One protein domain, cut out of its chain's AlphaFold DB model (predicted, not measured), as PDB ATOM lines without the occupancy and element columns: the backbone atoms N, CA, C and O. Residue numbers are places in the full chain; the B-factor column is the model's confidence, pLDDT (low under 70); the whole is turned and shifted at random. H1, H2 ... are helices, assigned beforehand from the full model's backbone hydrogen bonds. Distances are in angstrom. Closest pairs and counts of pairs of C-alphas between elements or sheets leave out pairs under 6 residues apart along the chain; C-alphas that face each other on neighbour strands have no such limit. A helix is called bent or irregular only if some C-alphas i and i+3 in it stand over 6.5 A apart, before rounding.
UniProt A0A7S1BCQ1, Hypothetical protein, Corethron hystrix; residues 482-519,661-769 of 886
ATOM      1  N   ARG A 482     115.215 171.222 146.358       74.12
ATOM      2  CA  ARG A 482     116.513 171.323 147.037       74.12
ATOM      3  C   ARG A 482     117.221 169.972 147.122       74.12
ATOM      4  O   ARG A 482     118.420 169.889 146.876       74.12
ATOM      5  N   ALA A 483     116.488 168.906 147.444       76.88
ATOM      6  CA  ALA A 483     117.038 167.556 147.456       76.88
ATOM      7  C   ALA A 483     117.444 167.092 146.046       76.88
ATOM      8  O   ALA A 483     118.495 166.469 145.892       76.88
ATOM      9  N   MET A 484     116.665 167.427 145.011       78.50
ATOM     10  CA  MET A 484     117.011 167.125 143.618       78.50
ATOM     11  C   MET A 484     118.236 167.903 143.128       78.50
ATOM     12  O   MET A 484     119.113 167.306 142.506       78.50
ATOM     13  N   GLU A 485     118.347 169.196 143.436       78.31
ATOM     14  CA  GLU A 485     119.526 170.018 143.129       78.31
ATOM     15  C   GLU A 485     120.782 169.406 143.755       78.31
ATOM     16  O   GLU A 485     121.787 169.192 143.079       78.31
ATOM     17  N   LYS A 486     120.688 169.023 145.031       81.38
ATOM     18  CA  LYS A 486     121.774 168.392 145.786       81.38
ATOM     19  C   LYS A 486     122.137 167.001 145.261       81.38
ATOM     20  O   LYS A 486     123.315 166.651 145.177       81.38
ATOM     21  N   TYR A 487     121.154 166.210 144.843       82.19
ATOM     22  CA  TYR A 487     121.411 164.936 144.169       82.19
ATOM     23  C   TYR A 487     122.067 165.131 142.793       82.19
ATOM     24  O   TYR A 487     122.973 164.380 142.425       82.19
ATOM     25  N   THR A 488     121.652 166.153 142.046       81.12
ATOM     26  CA  THR A 488     122.236 166.504 140.743       81.12
ATOM     27  C   THR A 488     123.688 166.941 140.908       81.12
ATOM     28  O   THR A 488     124.558 166.446 140.190       81.12
ATOM     29  N   GLU A 489     123.973 167.771 141.913       84.62
ATOM     30  CA  GLU A 489     125.329 168.145 142.320       84.62
ATOM     31  C   GLU A 489     126.180 166.896 142.609       84.62
ATOM     32  O   GLU A 489     127.248 166.723 142.018       84.62
ATOM     33  N   PHE A 490     125.681 165.960 143.425       85.06
ATOM     34  CA  PHE A 490     126.353 164.678 143.669       85.06
ATOM     35  C   PHE A 490     126.574 163.865 142.383       85.06
ATOM     36  O   PHE A 490     127.650 163.296 142.188       85.06
ATOM     37  N   SER A 491     125.588 163.802 141.486       82.94
ATOM     38  CA  SER A 491     125.703 163.069 140.219       82.94
ATOM     39  C   SER A 491     126.792 163.666 139.320       82.94
ATOM     40  O   SER A 491     127.566 162.922 138.714       82.94
ATOM     41  N   ILE A 492     126.913 164.996 139.275       84.31
ATOM     42  CA  ILE A 492     127.970 165.694 138.531       84.31
ATOM     43  C   ILE A 492     129.338 165.435 139.173       84.31
ATOM     44  O   ILE A 492     130.273 165.013 138.492       84.31
ATOM     45  N   LEU A 493     129.460 165.634 140.489       87.00
ATOM     46  CA  LEU A 493     130.718 165.446 141.219       87.00
ATOM     47  C   LEU A 493     131.219 163.999 141.145       87.00
ATOM     48  O   LEU A 493     132.403 163.765 140.902       87.00
ATOM     49  N   SER A 494     130.322 163.024 141.297       86.50
ATOM     50  CA  SER A 494     130.653 161.602 141.166       86.50
ATOM     51  C   SER A 494     131.076 161.241 139.738       86.50
ATOM     52  O   SER A 494     132.057 160.520 139.562       86.50
ATOM     53  N   SER A 495     130.421 161.794 138.713       84.94
ATOM     54  CA  SER A 495     130.827 161.599 137.313       84.94
ATOM     55  C   SER A 495     132.219 162.178 137.040       84.94
ATOM     56  O   SER A 495     133.060 161.512 136.440       84.94
ATOM     57  N   ASN A 496     132.513 163.373 137.561       88.56
ATOM     58  CA  ASN A 496     133.840 163.988 137.458       88.56
ATOM     59  C   ASN A 496     134.925 163.151 138.155       88.56
ATOM     60  O   ASN A 496     136.033 163.000 137.632       88.56
ATOM     61  N   LEU A 497     134.611 162.580 139.323       87.25
ATOM     62  CA  LEU A 497     135.500 161.660 140.030       87.25
ATOM     63  C   LEU A 497     135.776 160.398 139.197       87.25
ATOM     64  O   LEU A 497     136.932 159.989 139.077       87.25
ATOM     65  N   TYR A 498     134.745 159.813 138.583       86.94
ATOM     66  CA  TYR A 498     134.904 158.653 137.705       86.94
ATOM     67  C   TYR A 498     135.784 158.965 136.491       86.94
ATOM     68  O   TYR A 498     136.685 158.192 136.181       86.94
ATOM     69  N   GLU A 499     135.597 160.118 135.847       87.38
ATOM     70  CA  GLU A 499     136.434 160.552 134.721       87.38
ATOM     71  C   GLU A 499     137.904 160.737 135.122       87.38
ATOM     72  O   GLU A 499     138.814 160.362 134.379       87.38
ATOM     73  N   LYS A 500     138.171 161.253 136.329       88.19
ATOM     74  CA  LYS A 500     139.537 161.345 136.868       88.19
ATOM     75  C   LYS A 500     140.164 159.958 137.043       88.19
ATOM     76  O   LYS A 500     141.293 159.746 136.610       88.19
ATOM     77  N   VAL A 501     139.430 159.015 137.634       87.69
ATOM     78  CA  VAL A 501     139.869 157.619 137.801       87.69
ATOM     79  C   VAL A 501     140.094 156.950 136.448       87.69
ATOM     80  O   VAL A 501     141.099 156.268 136.251       87.69
ATOM     81  N   ARG A 502     139.188 157.166 135.496       86.62
ATOM     82  CA  ARG A 502     139.265 156.585 134.160       86.62
ATOM     83  C   ARG A 502     140.510 157.034 133.410       86.62
ATOM     84  O   ARG A 502     141.195 156.190 132.852       86.62
ATOM     85  N   LYS A 503     140.880 158.314 133.504       88.19
ATOM     86  CA  LYS A 503     142.149 158.813 132.950       88.19
ATOM     87  C   LYS A 503     143.373 158.102 133.532       88.19
ATOM     88  O   LYS A 503     144.342 157.884 132.810       88.19
ATOM     89  N   GLU A 504     143.359 157.735 134.815       87.25
ATOM     90  CA  GLU A 504     144.450 156.948 135.408       87.25
ATOM     91  C   GLU A 504     144.466 155.499 134.896       87.25
ATOM     92  O   GLU A 504     145.538 154.954 134.640       87.25
ATOM     93  N   ILE A 505     143.298 154.894 134.668       86.50
ATOM     94  CA  ILE A 505     143.189 153.570 134.033       86.50
ATOM     95  C   ILE A 505     143.693 153.625 132.586       86.50
ATOM     96  O   ILE A 505     144.511 152.794 132.203       86.50
ATOM     97  N   ASP A 506     143.312 154.639 131.809       84.62
ATOM     98  CA  ASP A 506     143.770 154.814 130.427       84.62
ATOM     99  C   ASP A 506     145.298 154.992 130.359       84.62
ATOM    100  O   ASP A 506     145.955 154.511 129.429       84.62
ATOM    101  N   LYS A 507     145.907 155.646 131.364       86.81
ATOM    102  CA  LYS A 507     147.372 155.707 131.508       86.81
ATOM    103  C   LYS A 507     147.964 154.324 131.769       86.81
ATOM    104  O   LYS A 507     148.978 153.995 131.153       86.81
ATOM    105  N   ILE A 508     147.364 153.524 132.652       84.75
ATOM    106  CA  ILE A 508     147.783 152.138 132.918       84.75
ATOM    107  C   ILE A 508     147.712 151.301 131.635       84.75
ATOM    108  O   ILE A 508     148.706 150.687 131.248       84.75
ATOM    109  N   GLU A 509     146.580 151.334 130.934       81.81
ATOM    110  CA  GLU A 509     146.381 150.611 129.676       81.81
ATOM    111  C   GLU A 509     147.381 151.075 128.614       81.81
ATOM    112  O   GLU A 509     148.047 150.256 127.986       81.81
ATOM    113  N   SER A 510     147.605 152.386 128.482       83.88
ATOM    114  CA  SER A 510     148.612 152.940 127.570       83.88
ATOM    115  C   SER A 510     150.032 152.472 127.898       83.88
ATOM    116  O   SER A 510     150.834 152.257 126.988       83.88
ATOM    117  N   ARG A 511     150.378 152.316 129.183       83.50
ATOM    118  CA  ARG A 511     151.682 151.783 129.609       83.50
ATOM    119  C   ARG A 511     151.831 150.313 129.222       83.50
ATOM    120  O   ARG A 511     152.880 149.949 128.694       83.50
ATOM    121  N   ILE A 512     150.787 149.509 129.426       80.06
ATOM    122  CA  ILE A 512     150.744 148.102 129.001       80.06
ATOM    123  C   ILE A 512     150.868 148.014 127.476       80.06
ATOM    124  O   ILE A 512     151.743 147.319 126.971       80.06
ATOM    125  N   ILE A 513     150.077 148.794 126.732       74.88
ATOM    126  CA  ILE A 513     150.113 148.851 125.265       74.88
ATOM    127  C   ILE A 513     151.512 149.227 124.776       74.88
ATOM    128  O   ILE A 513     152.039 148.545 123.903       74.88
ATOM    129  N   LYS A 514     152.150 150.258 125.348       78.94
ATOM    130  CA  LYS A 514     153.527 150.645 124.995       78.94
ATOM    131  C   LYS A 514     154.531 149.529 125.292       78.94
ATOM    132  O   LYS A 514     155.422 149.296 124.475       78.94
ATOM    133  N   ALA A 515     154.385 148.822 126.411       71.50
ATOM    134  CA  ALA A 515     155.247 147.695 126.757       71.50
ATOM    135  C   ALA A 515     155.054 146.494 125.808       71.50
ATOM    136  O   ALA A 515     156.043 145.910 125.379       71.50
ATOM    137  N   CYS A 516     153.815 146.171 125.424       66.69
ATOM    138  CA  CYS A 516     153.470 145.011 124.590       66.69
ATOM    139  C   CYS A 516     153.631 145.256 123.070       66.69
ATOM    140  O   CYS A 516     154.126 144.388 122.349       66.69
ATOM    141  N   HIS A 517     153.262 146.437 122.559       59.16
ATOM    142  CA  HIS A 517     153.291 146.752 121.120       59.16
ATOM    143  C   HIS A 517     154.671 147.177 120.615       59.16
ATOM    144  O   HIS A 517     154.996 146.906 119.461       59.16
ATOM    145  N   SER A 518     155.514 147.789 121.457       55.78
ATOM    146  CA  SER A 518     156.853 148.251 121.044       55.78
ATOM    147  C   SER A 518     157.788 147.127 120.574       55.78
ATOM    148  O   SER A 518     158.818 147.413 119.967       55.78
ATOM    149  N   LYS A 519     157.438 145.852 120.807       55.41
ATOM    150  CA  LYS A 519     158.260 144.688 120.436       55.41
ATOM    151  C   LYS A 519     157.505 143.535 119.744       55.41
ATOM    152  O   LYS A 519     158.051 142.436 119.651       55.41
ATOM    153  N   GLN A 661     164.227 120.644 121.921       57.88
ATOM    154  CA  GLN A 661     164.311 120.674 123.391       57.88
ATOM    155  C   GLN A 661     165.375 121.666 123.922       57.88
ATOM    156  O   GLN A 661     165.179 122.271 124.974       57.88
ATOM    157  N   GLU A 662     166.440 121.924 123.152       58.19
ATOM    158  CA  GLU A 662     167.499 122.903 123.471       58.19
ATOM    159  C   GLU A 662     167.043 124.374 123.384       58.19
ATOM    160  O   GLU A 662     167.614 125.247 124.041       58.19
ATOM    161  N   GLU A 663     166.014 124.677 122.589       59.59
ATOM    162  CA  GLU A 663     165.516 126.044 122.379       59.59
ATOM    163  C   GLU A 663     164.582 126.497 123.529       59.59
ATOM    164  O   GLU A 663     164.507 127.687 123.841       59.59
ATOM    165  N   SER A 664     163.905 125.555 124.206       58.47
ATOM    166  CA  SER A 664     162.923 125.821 125.279       58.47
ATOM    167  C   SER A 664     163.578 126.148 126.625       58.47
ATOM    168  O   SER A 664     163.134 127.049 127.344       58.47
ATOM    169  N   GLU A 665     164.676 125.465 126.955       60.84
ATOM    170  CA  GLU A 665     165.387 125.652 128.225       60.84
ATOM    171  C   GLU A 665     166.180 126.970 128.274       60.84
ATOM    172  O   GLU A 665     166.383 127.531 129.351       60.84
ATOM    173  N   ARG A 666     166.557 127.529 127.114       62.25
ATOM    174  CA  ARG A 666     167.339 128.776 127.011       62.25
ATOM    175  C   ARG A 666     166.590 130.056 127.402       62.25
ATOM    176  O   ARG A 666     167.249 131.033 127.728       62.25
ATOM    177  N   CYS A 667     165.254 130.082 127.378       62.94
ATOM    178  CA  CYS A 667     164.470 131.328 127.473       62.94
ATOM    179  C   CYS A 667     163.511 131.424 128.682       62.94
ATOM    180  O   CYS A 667     162.699 132.346 128.751       62.94
ATOM    181  N   ASN A 668     163.579 130.493 129.647       69.19
ATOM    182  CA  ASN A 668     162.745 130.473 130.869       69.19
ATOM    183  C   ASN A 668     161.241 130.752 130.606       69.19
ATOM    184  O   ASN A 668     160.561 131.503 131.317       69.19
ATOM    185  N   PHE A 669     160.726 130.126 129.547       68.81
ATOM    186  CA  PHE A 669     159.428 130.398 128.925       68.81
ATOM    187  C   PHE A 669     158.233 130.320 129.896       68.81
ATOM    188  O   PHE A 669     157.328 131.156 129.860       68.81
ATOM    189  N   LYS A 670     158.251 129.375 130.847       72.00
ATOM    190  CA  LYS A 670     157.175 129.191 131.845       72.00
ATOM    191  C   LYS A 670     156.971 130.401 132.755       72.00
ATOM    192  O   LYS A 670     155.839 130.694 133.140       72.00
ATOM    193  N   LYS A 671     158.050 131.095 133.128       78.44
ATOM    194  CA  LYS A 671     157.969 132.288 133.980       78.44
ATOM    195  C   LYS A 671     157.420 133.480 133.199       78.44
ATOM    196  O   LYS A 671     156.585 134.215 133.721       78.44
ATOM    197  N   MET A 672     157.830 133.618 131.939       76.06
ATOM    198  CA  MET A 672     157.330 134.649 131.031       76.06
ATOM    199  C   MET A 672     155.814 134.537 130.814       76.06
ATOM    200  O   MET A 672     155.118 135.544 130.929       76.06
ATOM    201  N   LEU A 673     155.298 133.325 130.575       73.31
ATOM    202  CA  LEU A 673     153.867 133.097 130.337       73.31
ATOM    203  C   LEU A 673     153.004 133.544 131.530       73.31
ATOM    204  O   LEU A 673     152.018 134.250 131.356       73.31
ATOM    205  N   ARG A 674     153.427 133.220 132.761       78.81
ATOM    206  CA  ARG A 674     152.713 133.628 133.987       78.81
ATOM    207  C   ARG A 674     152.666 135.144 134.170       78.81
ATOM    208  O   ARG A 674     151.660 135.677 134.629       78.81
ATOM    209  N   LEU A 675     153.759 135.842 133.854       81.38
ATOM    210  CA  LEU A 675     153.804 137.304 133.935       81.38
ATOM    211  C   LEU A 675     152.926 137.942 132.849       81.38
ATOM    212  O   LEU A 675     152.269 138.945 133.122       81.38
ATOM    213  N   PHE A 676     152.860 137.336 131.660       77.94
ATOM    214  CA  PHE A 676     151.963 137.761 130.587       77.94
ATOM    215  C   PHE A 676     150.485 137.611 130.969       77.94
ATOM    216  O   PHE A 676     149.741 138.580 130.839       77.94
ATOM    217  N   ASP A 677     150.081 136.466 131.527       75.88
ATOM    218  CA  ASP A 677     148.701 136.235 131.991       75.88
ATOM    219  C   ASP A 677     148.269 137.295 133.026       75.88
ATOM    220  O   ASP A 677     147.149 137.815 132.991       75.88
ATOM    221  N   CYS A 678     149.181 137.681 133.927       80.56
ATOM    222  CA  CYS A 678     148.952 138.766 134.884       80.56
ATOM    223  C   CYS A 678     148.766 140.130 134.195       80.56
ATOM    224  O   CYS A 678     147.871 140.886 134.574       80.56
ATOM    225  N   ILE A 679     149.584 140.463 133.191       81.00
ATOM    226  CA  ILE A 679     149.461 141.715 132.422       81.00
ATOM    227  C   ILE A 679     148.145 141.737 131.625       81.00
ATOM    228  O   ILE A 679     147.453 142.758 131.603       81.00
ATOM    229  N   GLU A 680     147.760 140.611 131.019       76.12
ATOM    230  CA  GLU A 680     146.521 140.472 130.251       76.12
ATOM    231  C   GLU A 680     145.278 140.657 131.137       76.12
ATOM    232  O   GLU A 680     144.330 141.345 130.743       76.12
ATOM    233  N   TYR A 681     145.306 140.131 132.368       81.94
ATOM    234  CA  TYR A 681     144.264 140.378 133.369       81.94
ATOM    235  C   TYR A 681     144.076 141.879 133.644       81.94
ATOM    236  O   TYR A 681     142.949 142.387 133.613       81.94
ATOM    237  N   PHE A 682     145.168 142.622 133.860       82.69
ATOM    238  CA  PHE A 682     145.087 144.067 134.083       82.69
ATOM    239  C   PHE A 682     144.573 144.824 132.852       82.69
ATOM    240  O   PHE A 682     143.761 145.730 133.008       82.69
ATOM    241  N   SER A 683     144.970 144.420 131.644       77.62
ATOM    242  CA  SER A 683     144.527 145.065 130.400       77.62
ATOM    243  C   SER A 683     143.040 144.853 130.096       77.62
ATOM    244  O   SER A 683     142.390 145.745 129.564       77.62
ATOM    245  N   ASN A 684     142.490 143.668 130.381       75.81
ATOM    246  CA  ASN A 684     141.158 143.285 129.892       75.81
ATOM    247  C   ASN A 684     140.050 143.339 130.954       75.81
ATOM    248  O   ASN A 684     138.855 143.377 130.606       75.81
ATOM    249  N   THR A 685     140.424 143.307 132.237       81.12
ATOM    250  CA  THR A 685     139.488 143.105 133.352       81.12
ATOM    251  C   THR A 685     139.451 144.280 134.331       81.12
ATOM    252  O   THR A 685     138.368 144.585 134.836       81.12
ATOM    253  N   LEU A 686     140.562 144.995 134.549       83.12
ATOM    254  CA  LEU A 686     140.660 146.068 135.551       83.12
ATOM    255  C   LEU A 686     139.610 147.173 135.350       83.12
ATOM    256  O   LEU A 686     138.837 147.460 136.265       83.12
ATOM    257  N   GLY A 687     139.528 147.751 134.145       79.94
ATOM    258  CA  GLY A 687     138.586 148.838 133.849       79.94
ATOM    259  C   GLY A 687     137.115 148.430 134.014       79.94
ATOM    260  O   GLY A 687     136.304 149.194 134.540       79.94
ATOM    261  N   LYS A 688     136.770 147.188 133.645       84.12
ATOM    262  CA  LYS A 688     135.411 146.640 133.816       84.12
ATOM    263  C   LYS A 688     135.063 146.429 135.286       84.12
ATOM    264  O   LYS A 688     133.930 146.700 135.677       84.12
ATOM    265  N   GLN A 689     136.016 145.949 136.084       85.31
ATOM    266  CA  GLN A 689     135.800 145.711 137.508       85.31
ATOM    267  C   GLN A 689     135.649 147.029 138.272       85.31
ATOM    268  O   GLN A 689     134.685 147.184 139.013       85.31
ATOM    269  N   ILE A 690     136.523 148.012 138.021       85.50
ATOM    270  CA  ILE A 690     136.436 149.333 138.663       85.50
ATOM    271  C   ILE A 690     135.119 150.030 138.315       85.50
ATOM    272  O   ILE A 690     134.501 150.636 139.186       85.50
ATOM    273  N   ARG A 691     134.645 149.911 137.069       84.75
ATOM    274  CA  ARG A 691     133.336 150.445 136.680       84.75
ATOM    275  C   ARG A 691     132.189 149.810 137.471       84.75
ATOM    276  O   ARG A 691     131.369 150.539 138.014       84.75
ATOM    277  N   LYS A 692     132.151 148.476 137.558       86.00
ATOM    278  CA  LYS A 692     131.124 147.761 138.333       86.00
ATOM    279  C   LYS A 692     131.158 148.138 139.812       86.00
ATOM    280  O   LYS A 692     130.111 148.345 140.413       86.00
ATOM    281  N   ASP A 693     132.353 148.247 140.382       83.38
ATOM    282  CA  ASP A 693     132.529 148.621 141.783       83.38
ATOM    283  C   ASP A 693     132.110 150.082 142.031       83.38
ATOM    284  O   ASP A 693     131.502 150.372 143.058       83.38
ATOM    285  N   PHE A 694     132.375 150.997 141.087       85.69
ATOM    286  CA  PHE A 694     131.905 152.387 141.145       85.69
ATOM    287  C   PHE A 694     130.375 152.467 141.125       85.69
ATOM    288  O   PHE A 694     129.788 153.143 141.968       85.69
ATOM    289  N   GLU A 695     129.731 151.763 140.187       82.50
ATOM    290  CA  GLU A 695     128.267 151.693 140.078       82.50
ATOM    291  C   GLU A 695     127.659 151.119 141.373       82.50
ATOM    292  O   GLU A 695     126.786 151.742 141.974       82.50
ATOM    293  N   MET A 696     128.219 150.023 141.899       82.81
ATOM    294  CA  MET A 696     127.779 149.419 143.164       82.81
ATOM    295  C   MET A 696     127.928 150.363 144.368       82.81
ATOM    296  O   MET A 696     127.025 150.443 145.199       82.81
ATOM    297  N   LEU A 697     129.050 151.080 144.493       80.62
ATOM    298  CA  LEU A 697     129.283 152.018 145.600       80.62
ATOM    299  C   LEU A 697     128.369 153.246 145.521       80.62
ATOM    300  O   LEU A 697     127.954 153.773 146.555       80.62
ATOM    301  N   ARG A 698     128.039 153.696 144.304       79.69
ATOM    302  CA  ARG A 698     127.065 154.768 144.070       79.69
ATOM    303  C   ARG A 698     125.664 154.344 144.515       79.69
ATOM    304  O   ARG A 698     124.992 155.137 145.171       79.69
ATOM    305  N   ASP A 699     125.267 153.105 144.237       74.19
ATOM    306  CA  ASP A 699     123.976 152.559 144.673       74.19
ATOM    307  C   ASP A 699     123.940 152.337 146.197       74.19
ATOM    308  O   ASP A 699     122.991 152.739 146.868       74.19
ATOM    309  N   GLN A 700     125.017 151.797 146.785       71.25
ATOM    310  CA  GLN A 700     125.161 151.618 148.240       71.25
ATOM    311  C   GLN A 700     125.178 152.933 149.028       71.25
ATOM    312  O   GLN A 700     124.888 152.941 150.229       71.25
ATOM    313  N   ALA A 701     125.522 154.055 148.386       68.31
ATOM    314  CA  ALA A 701     125.443 155.361 149.026       68.31
ATOM    315  C   ALA A 701     124.005 155.690 149.462       68.31
ATOM    316  O   ALA A 701     123.837 156.440 150.431       68.31
ATOM    317  N   ASP A 702     122.998 155.102 148.799       73.94
ATOM    318  CA  ASP A 702     121.569 155.214 149.110       73.94
ATOM    319  C   ASP A 702     121.125 156.669 149.343       73.94
ATOM    320  O   ASP A 702     120.373 157.014 150.259       73.94
ATOM    321  N   LEU A 703     121.708 157.571 148.548       74.38
ATOM    322  CA  LEU A 703     121.627 159.002 148.806       74.38
ATOM    323  C   LEU A 703     120.200 159.513 148.591       74.38
ATOM    324  O   LEU A 703     119.743 160.354 149.352       74.38
ATOM    325  N   ILE A 704     119.470 158.953 147.625       71.12
ATOM    326  CA  ILE A 704     118.072 159.306 147.343       71.12
ATOM    327  C   ILE A 704     117.187 159.084 148.576       71.12
ATOM    328  O   ILE A 704     116.447 159.987 148.961       71.12
ATOM    329  N   ASN A 705     117.295 157.927 149.239       71.94
ATOM    330  CA  ASN A 705     116.489 157.637 150.425       71.94
ATOM    331  C   ASN A 705     116.892 158.511 151.617       71.94
ATOM    332  O   ASN A 705     116.025 159.046 152.304       71.94
ATOM    333  N   LYS A 706     118.196 158.749 151.812       73.62
ATOM    334  CA  LYS A 706     118.698 159.655 152.863       73.62
ATOM    335  C   LYS A 706     118.228 161.097 152.658       73.62
ATOM    336  O   LYS A 706     117.830 161.752 153.616       73.62
ATOM    337  N   LEU A 707     118.237 161.586 151.417       72.06
ATOM    338  CA  LEU A 707     117.713 162.908 151.068       72.06
ATOM    339  C   LEU A 707     116.191 162.976 151.281       72.06
ATOM    340  O   LEU A 707     115.698 163.946 151.852       72.06
ATOM    341  N   ALA A 708     115.457 161.916 150.924       68.62
ATOM    342  CA  ALA A 708     114.016 161.822 151.155       68.62
ATOM    343  C   ALA A 708     113.640 161.791 152.652       68.62
ATOM    344  O   ALA A 708     112.593 162.314 153.038       68.62
ATOM    345  N   GLU A 709     114.463 161.187 153.514       67.88
ATOM    346  CA  GLU A 709     114.262 161.210 154.970       67.88
ATOM    347  C   GLU A 709     114.475 162.605 155.567       67.88
ATOM    348  O   GLU A 709     113.669 163.046 156.391       67.88
ATOM    349  N   ILE A 710     115.498 163.334 155.110       66.12
ATOM    350  CA  ILE A 710     115.743 164.726 155.523       66.12
ATOM    351  C   ILE A 710     114.558 165.620 155.122       66.12
ATOM    352  O   ILE A 710     114.072 166.407 155.940       66.12
ATOM    353  N   ASP A 711     114.032 165.443 153.907       64.50
ATOM    354  CA  ASP A 711     112.852 166.163 153.408       64.50
ATOM    355  C   ASP A 711     111.586 165.893 154.246       64.50
ATOM    356  O   ASP A 711     110.752 166.784 154.429       64.50
ATOM    357  N   LYS A 712     111.418 164.676 154.791       62.47
ATOM    358  CA  LYS A 712     110.267 164.337 155.653       62.47
ATOM    359  C   LYS A 712     110.289 165.088 156.986       62.47
ATOM    360  O   LYS A 712     109.212 165.421 157.494       62.47
ATOM    361  N   LEU A 713     111.483 165.332 157.533       50.91
ATOM    362  CA  LEU A 713     111.713 165.906 158.865       50.91
ATOM    363  C   LEU A 713     111.721 167.446 158.877       50.91
ATOM    364  O   LEU A 713     111.385 168.051 159.890       50.91
ATOM    365  N   THR A 714     112.065 168.099 157.766       53.28
ATOM    366  CA  THR A 714     112.410 169.537 157.727       53.28
ATOM    367  C   THR A 714     111.316 170.437 157.157       53.28
ATOM    368  O   THR A 714     111.577 171.411 156.449       53.28
ATOM    369  N   LEU A 715     110.045 170.194 157.502       51.09
ATOM    370  CA  LEU A 715     108.952 171.043 157.016       51.09
ATOM    371  C   LEU A 715     109.095 172.540 157.393       51.09
ATOM    372  O   LEU A 715     108.365 173.344 156.806       51.09
ATOM    373  N   GLY A 716     110.023 172.940 158.285       44.53
ATOM    374  CA  GLY A 716     110.188 174.336 158.734       44.53
ATOM    375  C   GLY A 716     111.546 174.768 159.291       44.53
ATOM    376  O   GLY A 716     111.572 175.724 160.054       44.53
ATOM    377  N   SER A 717     112.662 174.125 158.936       44.91
ATOM    378  CA  SER A 717     114.001 174.604 159.325       44.91
ATOM    379  C   SER A 717     114.903 174.791 158.105       44.91
ATOM    380  O   SER A 717     114.935 173.941 157.218       44.91
ATOM    381  N   SER A 718     115.631 175.909 158.062       48.22
ATOM    382  CA  SER A 718     116.578 176.278 156.998       48.22
ATOM    383  C   SER A 718     117.881 175.474 157.017       48.22
ATOM    384  O   SER A 718     118.558 175.407 155.996       48.22
ATOM    385  N   ASP A 719     118.218 174.845 158.145       49.28
ATOM    386  CA  ASP A 719     119.471 174.110 158.312       49.28
ATOM    387  C   ASP A 719     119.313 172.637 157.934       49.28
ATOM    388  O   ASP A 719     119.018 171.769 158.755       49.28
ATOM    389  N   THR A 720     119.515 172.347 156.654       59.41
ATOM    390  CA  THR A 720     119.601 170.978 156.134       59.41
ATOM    391  C   THR A 720     121.041 170.647 155.774       59.41
ATOM    392  O   THR A 720     121.616 171.245 154.867       59.41
ATOM    393  N   ASN A 721     121.618 169.653 156.451       69.25
ATOM    394  CA  ASN A 721     123.000 169.211 156.264       69.25
ATOM    395  C   ASN A 721     123.177 168.303 155.025       69.25
ATOM    396  O   ASN A 721     123.730 167.206 155.118       69.25
ATOM    397  N   TYR A 722     122.670 168.722 153.862       74.31
ATOM    398  CA  TYR A 722     122.796 167.956 152.615       74.31
ATOM    399  C   TYR A 722     124.266 167.736 152.230       74.31
ATOM    400  O   TYR A 722     124.659 166.632 151.840       74.31
ATOM    401  N   ASP A 723     125.097 168.756 152.437       79.12
ATOM    402  CA  ASP A 723     126.495 168.765 152.010       79.12
ATOM    403  C   ASP A 723     127.355 167.732 152.753       79.12
ATOM    404  O   ASP A 723     128.192 167.075 152.132       79.12
ATOM    405  N   ALA A 724     127.132 167.494 154.054       80.25
ATOM    406  CA  ALA A 724     127.898 166.469 154.771       80.25
ATOM    407  C   ALA A 724     127.562 165.046 154.303       80.25
ATOM    408  O   ALA A 724     128.439 164.178 154.301       80.25
ATOM    409  N   HIS A 725     126.310 164.787 153.910       77.00
ATOM    410  CA  HIS A 725     125.909 163.482 153.382       77.00
ATOM    411  C   HIS A 725     126.494 163.235 151.989       77.00
ATOM    412  O   HIS A 725     127.024 162.148 151.749       77.00
ATOM    413  N   ILE A 726     126.474 164.250 151.118       81.94
ATOM    414  CA  ILE A 726     127.120 164.207 149.798       81.94
ATOM    415  C   ILE A 726     128.624 163.979 149.952       81.94
ATOM    416  O   ILE A 726     129.173 163.053 149.354       81.94
ATOM    417  N   LYS A 727     129.284 164.773 150.803       84.62
ATOM    418  CA  LYS A 727     130.727 164.681 151.037       84.62
ATOM    419  C   LYS A 727     131.137 163.296 151.535       84.62
ATOM    420  O   LYS A 727     132.031 162.688 150.959       84.62
ATOM    421  N   ARG A 728     130.435 162.750 152.535       84.19
ATOM    422  CA  ARG A 728     130.721 161.406 153.071       84.19
ATOM    423  C   ARG A 728     130.540 160.307 152.018       84.19
ATOM    424  O   ARG A 728     131.311 159.350 151.999       84.19
ATOM    425  N   ALA A 729     129.527 160.427 151.157       83.06
ATOM    426  CA  ALA A 729     129.309 159.479 150.066       83.06
ATOM    427  C   ALA A 729     130.452 159.533 149.038       83.06
ATOM    428  O   ALA A 729     130.989 158.488 148.673       83.06
ATOM    429  N   LEU A 730     130.866 160.738 148.629       85.50
ATOM    430  CA  LEU A 730     131.978 160.933 147.695       85.50
ATOM    431  C   LEU A 730     133.312 160.442 148.271       85.50
ATOM    432  O   LEU A 730     134.022 159.718 147.581       85.50
ATOM    433  N   GLU A 731     133.618 160.748 149.534       87.12
ATOM    434  CA  GLU A 731     134.844 160.289 150.208       87.12
ATOM    435  C   GLU A 731     134.926 158.755 150.273       87.12
ATOM    436  O   GLU A 731     135.994 158.174 150.070       87.12
ATOM    437  N   ASN A 732     133.797 158.076 150.517       85.31
ATOM    438  CA  ASN A 732     133.748 156.614 150.528       85.31
ATOM    439  C   ASN A 732     133.987 156.016 149.130       85.31
ATOM    440  O   ASN A 732     134.707 155.023 148.999       85.31
ATOM    441  N   ILE A 733     133.408 156.616 148.084       84.81
ATOM    442  CA  ILE A 733     133.626 156.190 146.693       84.81
ATOM    443  C   ILE A 733     135.091 156.419 146.300       84.81
ATOM    444  O   ILE A 733     135.745 155.507 145.792       84.81
ATOM    445  N   GLU A 734     135.621 157.612 146.574       87.25
ATOM    446  CA  GLU A 734     136.983 158.006 146.221       87.25
ATOM    447  C   GLU A 734     138.020 157.080 146.865       87.25
ATOM    448  O   GLU A 734     138.861 156.517 146.161       87.25
ATOM    449  N   LYS A 735     137.913 156.842 148.178       86.31
ATOM    450  CA  LYS A 735     138.862 156.001 148.918       86.31
ATOM    451  C   LYS A 735     138.939 154.575 148.360       86.31
ATOM    452  O   LYS A 735     140.023 154.095 148.044       86.31
ATOM    453  N   ASN A 736     137.793 153.913 148.182       85.38
ATOM    454  CA  ASN A 736     137.755 152.510 147.749       85.38
ATOM    455  C   ASN A 736     138.284 152.296 146.322       85.38
ATOM    456  O   ASN A 736     138.766 151.209 145.992       85.38
ATOM    457  N   ILE A 737     138.178 153.308 145.461       87.69
ATOM    458  CA  ILE A 737     138.562 153.199 144.053       87.69
ATOM    459  C   ILE A 737     140.018 153.599 143.841       87.69
ATOM    460  O   ILE A 737     140.737 152.898 143.125       87.69
ATOM    461  N   ILE A 738     140.482 154.666 144.498       86.12
ATOM    462  CA  ILE A 738     141.885 155.089 144.433       86.12
ATOM    463  C   ILE A 738     142.810 153.980 144.949       86.12
ATOM    464  O   ILE A 738     143.819 153.687 144.304       86.12
ATOM    465  N   ASP A 739     142.450 153.301 146.042       86.12
ATOM    466  CA  ASP A 739     143.258 152.207 146.596       86.12
ATOM    467  C   ASP A 739     143.446 151.056 145.588       86.12
ATOM    468  O   ASP A 739     144.549 150.522 145.439       86.12
ATOM    469  N   LYS A 740     142.402 150.723 144.814       85.69
ATOM    470  CA  LYS A 740     142.463 149.695 143.759       85.69
ATOM    471  C   LYS A 740     143.335 150.116 142.576       85.69
ATOM    472  O   LYS A 740     144.111 149.301 142.073       85.69
ATOM    473  N   VAL A 741     143.236 151.374 142.142       87.38
ATOM    474  CA  VAL A 741     144.074 151.921 141.057       87.38
ATOM    475  C   VAL A 741     145.547 151.953 141.471       87.38
ATOM    476  O   VAL A 741     146.416 151.538 140.704       87.38
ATOM    477  N   ASN A 742     145.838 152.378 142.702       88.19
ATOM    478  CA  ASN A 742     147.197 152.413 143.243       88.19
ATOM    479  C   ASN A 742     147.800 151.009 143.361       88.19
ATOM    480  O   ASN A 742     148.954 150.796 142.987       88.19
ATOM    481  N   TRP A 743     147.019 150.031 143.828       88.06
ATOM    482  CA  TRP A 743     147.443 148.633 143.870       88.06
ATOM    483  C   TRP A 743     147.789 148.086 142.474       88.06
ATOM    484  O   TRP A 743     148.831 147.443 142.310       88.06
ATOM    485  N   ALA A 744     146.969 148.385 141.462       87.00
ATOM    486  CA  ALA A 744     147.226 147.966 140.084       87.00
ATOM    487  C   ALA A 744     148.512 148.596 139.518       87.00
ATOM    488  O   ALA A 744     149.354 147.880 138.975       87.00
ATOM    489  N   ASN A 745     148.710 149.907 139.713       87.25
ATOM    490  CA  ASN A 745     149.933 150.610 139.307       87.25
ATOM    491  C   ASN A 745     151.191 149.990 139.934       87.25
ATOM    492  O   ASN A 745     152.101 149.589 139.211       87.25
ATOM    493  N   ASN A 746     151.201 149.828 141.261       89.31
ATOM    494  CA  ASN A 746     152.345 149.278 141.997       89.31
ATOM    495  C   ASN A 746     152.681 147.836 141.583       89.31
ATOM    496  O   ASN A 746     153.840 147.421 141.618       89.31
ATOM    497  N   THR A 747     151.666 147.053 141.215       88.12
ATOM    498  CA  THR A 747     151.851 145.673 140.753       88.12
ATOM    499  C   THR A 747     152.467 145.645 139.352       88.12
ATOM    500  O   THR A 747     153.422 144.904 139.109       88.12
ATOM    501  N   LEU A 748     151.989 146.497 138.441       86.12
ATOM    502  CA  LEU A 748     152.514 146.598 137.075       86.12
ATOM    503  C   LEU A 748     153.938 147.167 137.019       86.12
ATOM    504  O   LEU A 748     154.724 146.717 136.186       86.12
ATOM    505  N   ASP A 749     154.299 148.075 137.933       87.06
ATOM    506  CA  ASP A 749     155.671 148.593 138.077       87.06
ATOM    507  C   ASP A 749     156.698 147.486 138.348       87.06
ATOM    508  O   ASP A 749     157.862 147.614 137.972       87.06
ATOM    509  N   ARG A 750     156.271 146.382 138.970       87.62
ATOM    510  CA  ARG A 750     157.129 145.226 139.263       87.62
ATOM    511  C   ARG A 750     157.141 144.210 138.124       87.62
ATOM    512  O   ARG A 750     158.202 143.722 137.753       87.62
ATOM    513  N   ILE A 751     155.967 143.909 137.565       87.88
ATOM    514  CA  ILE A 751     155.789 142.820 136.591       87.88
ATOM    515  C   ILE A 751     156.313 143.197 135.197       87.88
ATOM    516  O   ILE A 751     156.949 142.370 134.543       87.88
ATOM    517  N   ILE A 752     156.073 144.430 134.728       85.25
ATOM    518  CA  ILE A 752     156.428 144.839 133.355       85.25
ATOM    519  C   ILE A 752     157.947 144.772 133.097       85.25
ATOM    520  O   ILE A 752     158.332 144.195 132.079       85.25
ATOM    521  N   PRO A 753     158.835 145.309 133.962       86.50
ATOM    522  CA  PRO A 753     160.278 145.240 133.723       86.50
ATOM    523  C   PRO A 753     160.813 143.805 133.701       86.50
ATOM    524  O   PRO A 753     161.590 143.454 132.816       86.50
ATOM    525  N   GLU A 754     160.358 142.965 134.634       86.00
ATOM    526  CA  GLU A 754     160.757 141.555 134.716       86.00
ATOM    527  C   GLU A 754     160.339 140.779 133.460       86.00
ATOM    528  O   GLU A 754     161.115 139.999 132.907       86.00
ATOM    529  N   TYR A 755     159.133 141.051 132.962       82.69
ATOM    530  CA  TYR A 755     158.626 140.476 131.723       82.69
ATOM    531  C   TYR A 755     159.435 140.905 130.487       82.69
ATOM    532  O   TYR A 755     159.756 140.075 129.636       82.69
ATOM    533  N   LEU A 756     159.794 142.190 130.384       80.56
ATOM    534  CA  LEU A 756     160.522 142.729 129.229       80.56
ATOM    535  C   LEU A 756     161.934 142.151 129.074       80.56
ATOM    536  O   LEU A 756     162.381 142.004 127.934       80.56
ATOM    537  N   VAL A 757     162.611 141.837 130.185       81.94
ATOM    538  CA  VAL A 757     163.929 141.178 130.183       81.94
ATOM    539  C   VAL A 757     163.800 139.759 129.639       81.94
ATOM    540  O   VAL A 757     164.442 139.430 128.649       81.94
ATOM    541  N   LEU A 758     162.881 138.963 130.196       77.25
ATOM    542  CA  LEU A 758     162.638 137.593 129.730       77.25
ATOM    543  C   LEU A 758     162.261 137.559 128.240       77.25
ATOM    544  O   LEU A 758     162.675 136.666 127.504       77.25
ATOM    545  N   TYR A 759     161.483 138.542 127.772       75.00
ATOM    546  CA  TYR A 759     161.091 138.631 126.367       75.00
ATOM    547  C   TYR A 759     162.264 138.946 125.419       75.00
ATOM    548  O   TYR A 759     162.233 138.527 124.261       75.00
ATOM    549  N   GLN A 760     163.297 139.673 125.861       75.69
ATOM    550  CA  GLN A 760     164.486 139.922 125.031       75.69
ATOM    551  C   GLN A 760     165.248 138.630 124.748       75.69
ATOM    552  O   GLN A 760     165.505 138.345 123.579       75.69
ATOM    553  N   ASP A 761     165.485 137.828 125.784       71.44
ATOM    554  CA  ASP A 761     166.166 136.531 125.677       71.44
ATOM    555  C   ASP A 761     165.424 135.590 124.710       71.44
ATOM    556  O   ASP A 761     166.015 134.881 123.899       71.44
ATOM    557  N   TYR A 762     164.092 135.637 124.738       72.38
ATOM    558  CA  TYR A 762     163.234 134.885 123.827       72.38
ATOM    559  C   TYR A 762     163.307 135.360 122.370       72.38
ATOM    560  O   TYR A 762     163.364 134.540 121.452       72.38
ATOM    561  N   ASN A 763     163.319 136.673 122.128       70.75
ATOM    562  CA  ASN A 763     163.336 137.231 120.772       70.75
ATOM    563  C   ASN A 763     164.646 136.922 120.020       70.75
ATOM    564  O   ASN A 763     164.639 136.773 118.795       70.75
ATOM    565  N   GLU A 764     165.764 136.811 120.739       69.19
ATOM    566  CA  GLU A 764     167.055 136.418 120.162       69.19
ATOM    567  C   GLU A 764     167.016 134.973 119.643       69.19
ATOM    568  O   GLU A 764     167.377 134.729 118.489       69.19
ATOM    569  N   VAL A 765     166.460 134.044 120.431       66.69
ATOM    570  CA  VAL A 765     166.247 132.637 120.036       66.69
ATOM    571  C   VAL A 765     165.236 132.527 118.882       66.69
ATOM    572  O   VAL A 765     165.452 131.782 117.924       66.69
ATOM    573  N   PHE A 766     164.170 133.331 118.918       62.59
ATOM    574  CA  PHE A 766     163.104 133.380 117.912       62.59
ATOM    575  C   PHE A 766     163.599 133.746 116.502       62.59
ATOM    576  O   PHE A 766     163.157 133.169 115.508       62.59
ATOM    577  N   SER A 767     164.519 134.710 116.392       64.44
ATOM    578  CA  SER A 767     164.965 135.263 115.103       64.44
ATOM    579  C   SER A 767     165.831 134.312 114.256       64.44
ATOM    580  O   SER A 767     165.944 134.499 113.039       64.44
ATOM    581  N   ALA A 768     166.401 133.271 114.871       62.81
ATOM    582  CA  ALA A 768     167.362 132.360 114.248       62.81
ATOM    583  C   ALA A 768     166.738 131.096 113.614       62.81
ATOM    584  O   ALA A 768     167.397 130.432 112.812       62.81
ATOM    585  N   SER A 769     165.479 130.756 113.924       61.72
ATOM    586  CA  SER A 769     164.890 129.448 113.582       61.72
ATOM    587  C   SER A 769     164.003 129.457 112.320       61.72
ATOM    588  O   SER A 769     163.235 130.387 112.062       61.72
TER     589      SER A 769
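AT A GLANCE: This is residues 482 to 519 and 661 to 769 of the 886 residues of the protein "Hypothetical protein" of Corethron hystrix (UniProt A0A7S1BCQ1). A long, thin helical bundle: H5, kinked near residue 752, runs most of its length beside H1, while bent H3, then H4, run back along both. Residues 712 to 719 stick out at one end. The printed part has 147 residues, with H1 to H5 in order; it is all helix and extended, radius of gyration of the C-alphas 23.4 A, spanning 84 by 21 by 18 A.

IN THESE COORDINATES: H5, residues 722 to 767, measures 65.2 A from (122.796, 167.956, 152.615) to (164.965, 135.263, 115.103). H1 is residues 482 to 517, 51.3 A; H2 661 to 665; H4 703 to 713. H3, 669 to 700, one helix by its hydrogen bonds, is bent, C-alphas 684 and 687 being 7.3 A apart: arms H3a, 669 to 684, and H3b, 687 to 700.

HOW THE PARTS SIT: H5 touches H1 the same way at a shallow tilt of 8 degrees, closest C-alphas Ile 726 and Phe 490, 6.2 A. H4 and H5 form a hairpin. Every O i to N i+4 pair is within hydrogen-bond range in H1, H3b and H4; H3a has 11 of 12, H5 37 of 42, H2 0 of 1 and, for i+3, 0 of 2.

THE WHOLE: Residues 520 to 660 are cut out, a 24.9 A gap between C-alphas. Residues 708 to 721, among others, have pLDDT under 70.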